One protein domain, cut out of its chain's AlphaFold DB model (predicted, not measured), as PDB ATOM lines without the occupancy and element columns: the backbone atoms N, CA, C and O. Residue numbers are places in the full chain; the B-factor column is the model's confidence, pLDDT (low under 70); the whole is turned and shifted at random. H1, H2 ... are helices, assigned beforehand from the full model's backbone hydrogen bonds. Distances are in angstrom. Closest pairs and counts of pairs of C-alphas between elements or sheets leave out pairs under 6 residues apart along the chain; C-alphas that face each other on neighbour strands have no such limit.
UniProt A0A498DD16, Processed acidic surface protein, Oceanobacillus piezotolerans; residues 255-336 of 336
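What this domain is: This is residues 255 to 336 of the 336 residues of the protein "Processed acidic surface protein" of Oceanobacillus piezotolerans (UniProt A0A498DD16). Helices H1, H2 and H3 make a loose cluster, from which a winding stretch with short H4 leads to one long helix, H5, set off from the cluster; residues 325 to 336 stick out. The printed part has 82 residues with five named helices, H1 to H5 in order, and no named strand: all helix. It is only just compact, close to loose, radius of gyration of the C-alphas 13.9 A, spanning 36 by 32 by 22 A.

Where its parts are: H1, residues 255 to 263, begins at C-alpha 255 (-37.681, -24.178, 325.034) and is 12.6 A long. H2 is residues 269 to 277, 12.1 A; H3 289 to 301, 18.1 A; H4 310 to 313, 5.5 A. H5, 317 to 334, 26.0 A, ends at C-alpha 334 (-38.142, 9.621, 332.410).

How they stand to each other: H1 only just touches H2 and H3, each with 3 pairs of C-alphas within 8 A; closest are Leu 261 and Lys 269, 7.2 A, and Thr 260 and Asp 293, 6.5 A. H3 touches with residues 289 to 293 alone. H5 is apart from H1, H2 and H3. Every O i to N i+4 pair is within hydrogen-bond range in H1, H2, H3 and H5; H4 is too short for one.

The domain as a whole: The farthest C-alphas, Ala 255 and Asn 336, are 40.1 A apart. The printed part has no cut; the H2 to H3 link is long. Residues 302 to 336 have pLDDT under 70.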
ATOM      1  N   ALA A 255     -37.462 -23.307 323.886       94.94
ATOM      2  CA  ALA A 255     -37.681 -24.178 325.034       94.94
ATOM      3  C   ALA A 255     -38.055 -23.366 326.276       94.94
ATOM      4  O   ALA A 255     -39.118 -23.620 326.837       94.94
ATOM      5  N   ASN A 256     -37.243 -22.374 326.651       93.44
ATOM      6  CA  ASN A 256     -37.522 -21.545 327.827       93.44
ATOM      7  C   ASN A 256     -38.767 -20.661 327.625       93.44
ATOM      8  O   ASN A 256     -39.602 -20.569 328.517       93.44
ATOM      9  N   LEU A 257     -39.010 -20.160 326.406       96.88
ATOM     10  CA  LEU A 257     -40.248 -19.447 326.095       96.88
ATOM     11  C   LEU A 257     -41.476 -20.345 326.264       96.88
ATOM     12  O   LEU A 257     -42.517 -19.883 326.715       96.88
ATOM     13  N   GLN A 258     -41.386 -21.630 325.903       96.31
ATOM     14  CA  GLN A 258     -42.505 -22.552 326.097       96.31
ATOM     15  C   GLN A 258     -42.786 -22.807 327.583       96.31
ATOM     16  O   GLN A 258     -43.949 -22.974 327.939       96.31
ATOM     17  N   GLU A 259     -41.756 -22.809 328.431       93.62
ATOM     18  CA  GLU A 259     -41.910 -22.927 329.886       93.62
ATOM     19  C   GLU A 259     -42.645 -21.709 330.464       93.62
ATOM     20  O   GLU A 259     -43.660 -21.897 331.136       93.62
ATOM     21  N   THR A 260     -42.254 -20.480 330.100       92.88
ATOM     22  CA  THR A 260     -42.984 -19.250 330.470       92.88
ATOM     23  C   THR A 260     -44.433 -19.283 329.970       92.88
ATOM     24  O   THR A 260     -45.370 -19.022 330.724       92.88
ATOM     25  N   LEU A 261     -44.673 -19.676 328.710       96.38
ATOM     26  CA  LEU A 261     -46.040 -19.795 328.179       96.38
ATOM     27  C   LEU A 261     -46.894 -20.776 328.998       96.38
ATOM     28  O   LEU A 261     -48.061 -20.487 329.273       96.38
ATOM     29  N   ASP A 262     -46.326 -21.919 329.381       95.19
ATOM     30  CA  ASP A 262     -47.011 -22.928 330.187       95.19
ATOM     31  C   ASP A 262     -47.276 -22.424 331.619       95.19
ATOM     32  O   ASP A 262     -48.361 -22.687 332.147       95.19
ATOM     33  N   SER A 263     -46.334 -21.676 332.209       92.25
ATOM     34  CA  SER A 263     -46.438 -21.088 333.554       92.25
ATOM     35  C   SER A 263     -47.601 -20.094 333.652       92.25
ATOM     36  O   SER A 263     -48.521 -20.275 334.451       92.25
ATOM     37  N   TYR A 264     -47.652 -19.126 332.732       93.75
ATOM     38  CA  TYR A 264     -48.665 -18.060 332.720       93.75
ATOM     39  C   TYR A 264     -49.933 -18.412 331.922       93.75
ATOM     40  O   TYR A 264     -50.820 -17.578 331.709       93.75
ATOM     41  N   GLY A 265     -50.045 -19.660 331.455       95.69
ATOM     42  CA  GLY A 265     -51.247 -20.186 330.805       95.69
ATOM     43  C   GLY A 265     -51.527 -19.639 329.399       95.69
ATOM     44  O   GLY A 265     -52.678 -19.674 328.944       95.69
ATOM     45  N   PHE A 266     -50.507 -19.165 328.685       96.50
ATOM     46  CA  PHE A 266     -50.625 -18.746 327.291       96.50
ATOM     47  C   PHE A 266     -50.611 -19.956 326.352       96.50
ATOM     48  O   PHE A 266     -49.759 -20.836 326.426       96.50
ATOM     49  N   ALA A 267     -51.549 -20.009 325.403       96.25
ATOM     50  CA  ALA A 267     -51.640 -21.148 324.486       96.25
ATOM     51  C   ALA A 267     -50.605 -21.103 323.342       96.25
ATOM     52  O   ALA A 267     -50.416 -22.111 322.653       96.25
ATOM     53  N   SER A 268     -49.965 -19.953 323.111       97.38
ATOM     54  CA  SER A 268     -48.936 -19.756 322.088       97.38
ATOM     55  C   SER A 268     -48.180 -18.435 322.273       97.38
ATOM     56  O   SER A 268     -48.684 -17.521 322.923       97.38
ATOM     57  N   LYS A 269     -47.022 -18.293 321.609       97.06
ATOM     58  CA  LYS A 269     -46.297 -17.010 321.522       97.06
ATOM     59  C   LYS A 269     -47.181 -15.880 320.981       97.06
ATOM     60  O   LYS A 269     -47.109 -14.771 321.485       97.06
ATOM     61  N   ASP A 270     -48.033 -16.153 319.990       97.62
ATOM     62  CA  ASP A 270     -48.940 -15.137 319.432       97.62
ATOM     63  C   ASP A 270     -49.951 -14.631 320.483       97.62
ATOM     64  O   ASP A 270     -50.348 -13.462 320.449       97.62
ATOM     65  N   ASP A 271     -50.367 -15.496 321.416       97.75
ATOM     66  CA  ASP A 271     -51.254 -15.113 322.520       97.75
ATOM     67  C   ASP A 271     -50.513 -14.236 323.543       97.75
ATOM     68  O   ASP A 271     -51.060 -13.214 323.958       97.75
ATOM     69  N   LEU A 272     -49.264 -14.580 323.878       97.38
ATOM     70  CA  LEU A 272     -48.393 -13.762 324.730       97.38
ATOM     71  C   LEU A 272     -48.085 -12.392 324.097       97.38
ATOM     72  O   LEU A 272     -48.249 -11.367 324.744       97.38
ATOM     73  N   GLU A 273     -47.726 -12.339 322.814       97.75
ATOM     74  CA  GLU A 273     -47.483 -11.072 322.101       97.75
ATOM     75  C   GLU A 273     -48.726 -10.180 322.073       97.75
ATOM     76  O   GLU A 273     -48.637  -8.958 322.191       97.75
ATOM     77  N   THR A 274     -49.909 -10.786 321.928       97.50
ATOM     78  CA  THR A 274     -51.174 -10.045 321.984       97.50
ATOM     79  C   THR A 274     -51.375  -9.413 323.358       97.50
ATOM     80  O   THR A 274     -51.814  -8.268 323.420       97.50
ATOM     81  N   PHE A 275     -51.044 -10.141 324.427       96.75
ATOM     82  CA  PHE A 275     -51.094  -9.650 325.800       96.75
ATOM     83  C   PHE A 275     -50.099  -8.504 326.036       96.75
ATOM     84  O   PHE A 275     -50.525  -7.423 326.429       96.75
ATOM     85  N   LEU A 276     -48.819  -8.683 325.695       94.06
ATOM     86  CA  LEU A 276     -47.778  -7.655 325.852       94.06
ATOM     87  C   LEU A 276     -48.099  -6.369 325.072       94.06
ATOM     88  O   LEU A 276     -47.905  -5.260 325.568       94.06
ATOM     89  N   THR A 277     -48.703  -6.494 323.885       95.25
ATOM     90  CA  THR A 277     -49.112  -5.332 323.079       95.25
ATOM     91  C   THR A 277     -50.148  -4.449 323.797       95.25
ATOM     92  O   THR A 277     -50.247  -3.257 323.494       95.25
ATOM     93  N   GLU A 278     -50.935  -4.982 324.742       94.56
ATOM     94  CA  GLU A 278     -51.863  -4.167 325.547       94.56
ATOM     95  C   GLU A 278     -51.124  -3.142 326.430       94.56
ATOM     96  O   GLU A 278     -51.708  -2.109 326.774       94.56
ATOM     97  N   TYR A 279     -49.835  -3.380 326.688       90.50
ATOM     98  CA  TYR A 279     -48.928  -2.565 327.497       90.50
ATOM     99  C   TYR A 279     -47.871  -1.816 326.659       90.50
ATOM    100  O   TYR A 279     -46.971  -1.206 327.221       90.50
ATOM    101  N   ASP A 280     -48.020  -1.786 325.325       92.81
ATOM    102  CA  ASP A 280     -47.024  -1.241 324.375       92.81
ATOM    103  C   ASP A 280     -45.681  -2.003 324.391       92.81
ATOM    104  O   ASP A 280     -44.638  -1.440 324.056       92.81
ATOM    105  N   ASP A 281     -45.726  -3.297 324.734       93.31
ATOM    106  CA  ASP A 281     -44.563  -4.182 324.845       93.31
ATOM    107  C   ASP A 281     -44.595  -5.347 323.826       93.31
ATOM    108  O   ASP A 281     -45.566  -5.525 323.080       93.31
ATOM    109  N   SER A 282     -43.517  -6.133 323.751       96.69
ATOM    110  CA  SER A 282     -43.354  -7.296 322.872       96.69
ATOM    111  C   SER A 282     -42.246  -8.223 323.366       96.69
ATOM    112  O   SER A 282     -41.259  -7.768 323.931       96.69
ATOM    113  N   VAL A 283     -42.327  -9.519 323.037       95.31
ATOM    114  CA  VAL A 283     -41.236 -10.476 323.318       95.31
ATOM    115  C   VAL A 283     -39.915 -10.025 322.680       95.31
ATOM    116  O   VAL A 283     -38.849 -10.321 323.203       95.31
ATOM    117  N   GLU A 284     -39.957  -9.300 321.554       94.50
ATOM    118  CA  GLU A 284     -38.748  -8.779 320.896       94.50
ATOM    119  C   GLU A 284     -38.023  -7.676 321.690       94.50
ATOM    120  O   GLU A 284     -36.894  -7.336 321.334       94.50
ATOM    121  N   ASN A 285     -38.647  -7.115 322.729       92.94
ATOM    122  CA  ASN A 285     -38.023  -6.111 323.590       92.94
ATOM    123  C   ASN A 285     -37.089  -6.722 324.646       92.94
ATOM    124  O   ASN A 285     -36.328  -5.979 325.260       92.94
ATOM    125  N   TYR A 286     -37.108  -8.047 324.813       91.25
ATOM    126  CA  TYR A 286     -36.328  -8.763 325.818       91.25
ATOM    127  C   TYR A 286     -35.238  -9.609 325.162       91.25
ATOM    128  O   TYR A 286     -35.457 -10.261 324.135       91.25
ATOM    129  N   GLU A 287     -34.048  -9.595 325.759       86.69
ATOM    130  CA  GLU A 287     -32.932 -10.453 325.352       86.69
ATOM    131  C   GLU A 287     -32.913 -11.759 326.161       86.69
ATOM    132  O   GLU A 287     -32.642 -12.830 325.599       86.69
ATOM    133  N   TYR A 288     -33.291 -11.678 327.438       90.81
ATOM    134  CA  TYR A 288     -33.274 -12.773 328.399       90.81
ATOM    135  C   TYR A 288     -34.686 -13.185 328.823       90.81
ATOM    136  O   TYR A 288     -35.612 -12.371 328.833       90.81
ATOM    137  N   ILE A 289     -34.875 -14.478 329.101       92.62
ATOM    138  CA  ILE A 289     -36.195 -15.035 329.417       92.62
ATOM    139  C   ILE A 289     -36.708 -14.540 330.761       92.62
ATOM    140  O   ILE A 289     -37.904 -14.332 330.903       92.62
ATOM    141  N   GLU A 290     -35.815 -14.303 331.708       86.06
ATOM    142  CA  GLU A 290     -36.145 -13.855 333.049       86.06
ATOM    143  C   GLU A 290     -36.708 -12.422 333.037       86.06
ATOM    144  O   GLU A 290     -37.706 -12.161 333.701       86.06
ATOM    145  N   ASP A 291     -36.170 -11.526 332.195       85.31
ATOM    146  CA  ASP A 291     -36.732 -10.176 332.009       85.31
ATOM    147  C   ASP A 291     -38.169 -10.231 331.464       85.31
ATOM    148  O   ASP A 291     -39.045  -9.466 331.875       85.31
ATOM    149  N   LEU A 292     -38.413 -11.144 330.515       92.31
ATOM    150  CA  LEU A 292     -39.745 -11.375 329.963       92.31
ATOM    151  C   LEU A 292     -40.681 -11.977 331.017       92.31
ATOM    152  O   LEU A 292     -41.850 -11.599 331.061       92.31
ATOM    153  N   ASP A 293     -40.187 -12.906 331.833       88.50
ATOM    154  CA  ASP A 293     -40.949 -13.568 332.892       88.50
ATOM    155  C   ASP A 293     -41.449 -12.546 333.918       88.50
ATOM    156  O   ASP A 293     -42.657 -12.426 334.124       88.50
ATOM    157  N   VAL A 294     -40.538 -11.707 334.422       80.94
ATOM    158  CA  VAL A 294     -40.840 -10.610 335.352       80.94
ATOM    159  C   VAL A 294     -41.874  -9.656 334.758       80.94
ATOM    160  O   VAL A 294     -42.863  -9.318 335.405       80.94
ATOM    161  N   ALA A 295     -41.695  -9.227 333.507       87.69
ATOM    162  CA  ALA A 295     -42.640  -8.306 332.887       87.69
ATOM    163  C   ALA A 295     -44.039  -8.918 332.717       87.69
ATOM    164  O   ALA A 295     -45.052  -8.245 332.928       87.69
ATOM    165  N   VAL A 296     -44.112 -10.197 332.337       90.06
ATOM    166  CA  VAL A 296     -45.382 -10.915 332.206       90.06
ATOM    167  C   VAL A 296     -46.087 -11.028 333.551       90.06
ATOM    168  O   VAL A 296     -47.298 -10.779 333.595       90.06
ATOM    169  N   ASP A 297     -45.353 -11.350 334.615       85.06
ATOM    170  CA  ASP A 297     -45.897 -11.429 335.967       85.06
ATOM    171  C   ASP A 297     -46.479 -10.083 336.416       85.06
ATOM    172  O   ASP A 297     -47.682  -9.977 336.695       85.06
ATOM    173  N   MET A 298     -45.677  -9.015 336.308       78.81
ATOM    174  CA  MET A 298     -46.088  -7.646 336.634       78.81
ATOM    175  C   MET A 298     -47.379  -7.247 335.906       78.81
ATOM    176  O   MET A 298     -48.295  -6.657 336.488       78.81
ATOM    177  N   TYR A 299     -47.499  -7.580 334.618       90.12
ATOM    178  CA  TYR A 299     -48.682  -7.245 333.828       90.12
ATOM    179  C   TYR A 299     -49.908  -8.102 334.162       90.12
ATOM    180  O   TYR A 299     -51.029  -7.579 334.121       90.12
ATOM    181  N   GLN A 300     -49.740  -9.396 334.456       86.38
ATOM    182  CA  GLN A 300     -50.861 -10.298 334.746       86.38
ATOM    183  C   GLN A 300     -51.425 -10.081 336.146       86.38
ATOM    184  O   GLN A 300     -52.649  -9.992 336.307       86.38
ATOM    185  N   ASN A 301     -50.545  -9.976 337.136       79.25
ATOM    186  CA  ASN A 301     -50.929  -9.788 338.530       79.25
ATOM    187  C   ASN A 301     -51.228  -8.323 338.838       79.25
ATOM    188  O   ASN A 301     -51.864  -8.012 339.845       79.25
ATOM    189  N   ASN A 302     -50.895  -7.431 337.894       64.38
ATOM    190  CA  ASN A 302     -51.030  -5.991 338.051       64.38
ATOM    191  C   ASN A 302     -50.266  -5.523 339.302       64.38
ATOM    192  O   ASN A 302     -50.673  -4.555 339.956       64.38
ATOM    193  N   ASP A 303     -49.201  -6.270 339.599       53.00
ATOM    194  CA  ASP A 303     -48.310  -6.117 340.725       53.00
ATOM    195  C   ASP A 303     -47.185  -5.190 340.291       53.00
ATOM    196  O   ASP A 303     -46.468  -5.424 339.315       53.00
ATOM    197  N   ILE A 304     -47.072  -4.073 340.993       48.09
ATOM    198  CA  ILE A 304     -45.823  -3.327 341.005       48.09
ATOM    199  C   ILE A 304     -44.948  -4.165 341.919       48.09
ATOM    200  O   ILE A 304     -45.288  -4.196 343.093       48.09
ATOM    201  N   LEU A 305     -43.921  -4.840 341.378       42.12
ATOM    202  CA  LEU A 305     -42.885  -5.587 342.112       42.12
ATOM    203  C   LEU A 305     -42.742  -5.064 343.546       42.12
ATOM    204  O   LEU A 305     -42.030  -4.094 343.798       42.12
ATOM    205  N   LEU A 306     -43.473  -5.678 344.465       41.78
ATOM    206  CA  LEU A 306     -43.357  -5.449 345.886       41.78
ATOM    207  C   LEU A 306     -43.217  -6.845 346.485       41.78
ATOM    208  O   LEU A 306     -44.140  -7.656 346.493       41.78
ATOM    209  N   SER A 307     -41.978  -7.097 346.895       45.16
ATOM    210  CA  SER A 307     -41.495  -8.132 347.809       45.16
ATOM    211  C   SER A 307     -41.508  -9.611 347.401       45.16
ATOM    212  O   SER A 307     -40.500 -10.258 347.651       45.16
ATOM    213  N   GLU A 308     -42.548 -10.194 346.797       42.03
ATOM    214  CA  GLU A 308     -42.665 -11.674 346.871       42.03
ATOM    215  C   GLU A 308     -41.769 -12.484 345.898       42.03
ATOM    216  O   GLU A 308     -41.298 -13.555 346.276       42.03
ATOM    217  N   ASP A 309     -41.455 -11.985 344.694       41.75
ATOM    218  CA  ASP A 309     -40.797 -12.800 343.641       41.75
ATOM    219  C   ASP A 309     -39.289 -12.547 343.441       41.75
ATOM    220  O   ASP A 309     -38.621 -13.222 342.655       41.75
ATOM    221  N   LEU A 310     -38.702 -11.595 344.167       44.50
ATOM    222  CA  LEU A 310     -37.270 -11.278 344.040       44.50
ATOM    223  C   LEU A 310     -36.361 -12.276 344.787       44.50
ATOM    224  O   LEU A 310     -35.175 -12.378 344.472       44.50
ATOM    225  N   SER A 311     -36.937 -13.097 345.672       43.22
ATOM    226  CA  SER A 311     -36.268 -14.249 346.295       43.22
ATOM    227  C   SER A 311     -35.865 -15.324 345.269       43.22
ATOM    228  O   SER A 311     -34.842 -15.991 345.426       43.22
ATOM    229  N   VAL A 312     -36.605 -15.448 344.158       39.16
ATOM    230  CA  VAL A 312     -36.345 -16.428 343.085       39.16
ATOM    231  C   VAL A 312     -35.095 -16.074 342.266       39.16
ATOM    232  O   VAL A 312     -34.479 -16.954 341.662       39.16
ATOM    233  N   VAL A 313     -34.669 -14.807 342.280       40.25
ATOM    234  CA  VAL A 313     -33.488 -14.313 341.546       40.25
ATOM    235  C   VAL A 313     -32.228 -14.284 342.431       40.25
ATOM    236  O   VAL A 313     -31.194 -13.760 342.027       40.25
ATOM    237  N   GLY A 314     -32.283 -14.864 343.638       35.53
ATOM    238  CA  GLY A 314     -31.150 -14.890 344.571       35.53
ATOM    239  C   GLY A 314     -30.792 -13.515 345.143       35.53
ATOM    240  O   GLY A 314     -29.679 -13.321 345.629       35.53
ATOM    241  N   MET A 315     -31.713 -12.552 345.070       38.41
ATOM    242  CA  MET A 315     -31.551 -11.232 345.664       38.41
ATOM    243  C   MET A 315     -32.052 -11.271 347.108       38.41
ATOM    244  O   MET A 315     -33.205 -11.608 347.354       38.41
ATOM    245  N   ASN A 316     -31.176 -10.944 348.060       46.81
ATOM    246  CA  ASN A 316     -31.575 -10.717 349.449       46.81
ATOM    247  C   ASN A 316     -32.448  -9.449 349.558       46.81
ATOM    248  O   ASN A 316     -32.454  -8.607 348.654       46.81
ATOM    249  N   ASP A 317     -33.157  -9.290 350.677       43.12
ATOM    250  CA  ASP A 317     -34.067  -8.154 350.908       43.12
ATOM    251  C   ASP A 317     -33.385  -6.779 350.745       43.12
ATOM    252  O   ASP A 317     -34.014  -5.800 350.342       43.12
ATOM    253  N   TYR A 318     -32.066  -6.714 350.947       43.81
ATOM    254  CA  TYR A 318     -31.244  -5.523 350.714       43.81
ATOM    255  C   TYR A 318     -31.159  -5.119 349.233       43.81
ATOM    256  O   TYR A 318     -31.336  -3.944 348.893       43.81
ATOM    257  N   ASN A 319     -30.955  -6.079 348.330       42.81
ATOM    258  CA  ASN A 319     -30.891  -5.837 346.885       42.81
ATOM    259  C   ASN A 319     -32.242  -5.371 346.319       42.81
ATOM    260  O   ASN A 319     -32.293  -4.569 345.382       42.81
ATOM    261  N   ILE A 320     -33.342  -5.824 346.925       46.66
ATOM    262  CA  ILE A 320     -34.712  -5.447 346.557       46.66
ATOM    263  C   ILE A 320     -34.949  -3.957 346.819       46.66
ATOM    264  O   ILE A 320     -35.389  -3.229 345.926       46.66
ATOM    265  N   VAL A 321     -34.603  -3.479 348.016       41.94
ATOM    266  CA  VAL A 321     -34.770  -2.068 348.407       41.94
ATOM    267  C   VAL A 321     -33.927  -1.141 347.523       41.94
ATOM    268  O   VAL A 321     -34.403  -0.085 347.098       41.94
ATOM    269  N   TYR A 322     -32.704  -1.550 347.176       43.12
ATOM    270  CA  TYR A 322     -31.796  -0.752 346.350       43.12
ATOM    271  C   TYR A 322     -32.273  -0.621 344.894       43.12
ATOM    272  O   TYR A 322     -32.247   0.467 344.308       43.12
ATOM    273  N   ILE A 323     -32.792  -1.708 344.313       45.91
ATOM    274  CA  ILE A 323     -33.373  -1.704 342.962       45.91
ATOM    275  C   ILE A 323     -34.663  -0.878 342.921       45.91
ATOM    276  O   ILE A 323     -34.885  -0.151 341.950       45.91
ATOM    277  N   LEU A 324     -35.484  -0.917 343.973       42.78
ATOM    278  CA  LEU A 324     -36.682  -0.079 344.082       42.78
ATOM    279  C   LEU A 324     -36.328   1.420 344.101       42.78
ATOM    280  O   LEU A 324     -36.941   2.205 343.372       42.78
ATOM    281  N   LEU A 325     -35.280   1.803 344.837       41.06
ATOM    282  CA  LEU A 325     -34.734   3.166 344.853       41.06
ATOM    283  C   LEU A 325     -34.197   3.595 343.477       41.06
ATOM    284  O   LEU A 325     -34.483   4.701 343.006       41.06
ATOM    285  N   LEU A 326     -33.471   2.715 342.783       40.78
ATOM    286  CA  LEU A 326     -32.959   2.982 341.435       40.78
ATOM    287  C   LEU A 326     -34.084   3.100 340.396       40.78
ATOM    288  O   LEU A 326     -34.041   3.989 339.541       40.78
ATOM    289  N   LEU A 327     -35.123   2.266 340.479       42.12
ATOM    290  CA  LEU A 327     -36.284   2.326 339.589       42.12
ATOM    291  C   LEU A 327     -37.113   3.598 339.808       42.12
ATOM    292  O   LEU A 327     -37.543   4.208 338.824       42.12
ATOM    293  N   GLU A 328     -37.280   4.069 341.048       39.75
ATOM    294  CA  GLU A 328     -37.911   5.368 341.321       39.75
ATOM    295  C   GLU A 328     -37.101   6.537 340.751       39.75
ATOM    296  O   GLU A 328     -37.659   7.447 340.120       39.75
ATOM    297  N   VAL A 329     -35.773   6.502 340.900       35.84
ATOM    298  CA  VAL A 329     -34.876   7.520 340.335       35.84
ATOM    299  C   VAL A 329     -34.964   7.524 338.807       35.84
ATOM    300  O   VAL A 329     -35.178   8.586 338.211       35.84
ATOM    301  N   VAL A 330     -34.903   6.361 338.157       38.09
ATOM    302  CA  VAL A 330     -35.011   6.230 336.695       38.09
ATOM    303  C   VAL A 330     -36.394   6.663 336.188       38.09
ATOM    304  O   VAL A 330     -36.486   7.418 335.214       38.09
ATOM    305  N   TYR A 331     -37.476   6.284 336.872       37.12
ATOM    306  CA  TYR A 331     -38.838   6.696 336.521       37.12
ATOM    307  C   TYR A 331     -39.032   8.216 336.652       37.12
ATOM    308  O   TYR A 331     -39.607   8.860 335.766       37.12
ATOM    309  N   SER A 332     -38.485   8.832 337.705       33.72
ATOM    310  CA  SER A 332     -38.555  10.284 337.927       33.72
ATOM    311  C   SER A 332     -37.803  11.104 336.865       33.72
ATOM    312  O   SER A 332     -38.220  12.223 336.533       33.72
ATOM    313  N   LEU A 333     -36.736  10.530 336.296       35.41
ATOM    314  CA  LEU A 333     -35.938  11.098 335.208       35.41
ATOM    315  C   LEU A 333     -36.579  10.900 333.828       35.41
ATOM    316  O   LEU A 333     -36.301  11.672 332.914       35.41
ATOM    317  N   TRP A 334     -37.440   9.894 333.668       31.06
ATOM    318  CA  TRP A 334     -38.142   9.621 332.410       31.06
ATOM    319  C   TRP A 334     -39.453  10.414 332.266       31.06
ATOM    320  O   TRP A 334     -39.871  10.748 331.155       31.06
ATOM    321  N   VAL A 335     -40.102  10.748 333.388       38.03
ATOM    322  CA  VAL A 335     -41.398  11.452 333.428       38.03
ATOM    323  C   VAL A 335     -41.262  12.992 333.472       38.03
ATOM    324  O   VAL A 335     -42.252  13.702 333.262       38.03
ATOM    325  N   ASN A 336     -40.051  13.535 333.649       37.44
ATOM    326  CA  ASN A 336     -39.744  14.979 333.587       37.44
ATOM    327  C   ASN A 336     -38.858  15.339 332.391       37.44
ATOM    328  O   ASN A 336     -39.017  16.475 331.870       37.44
TER     329      ASN A 336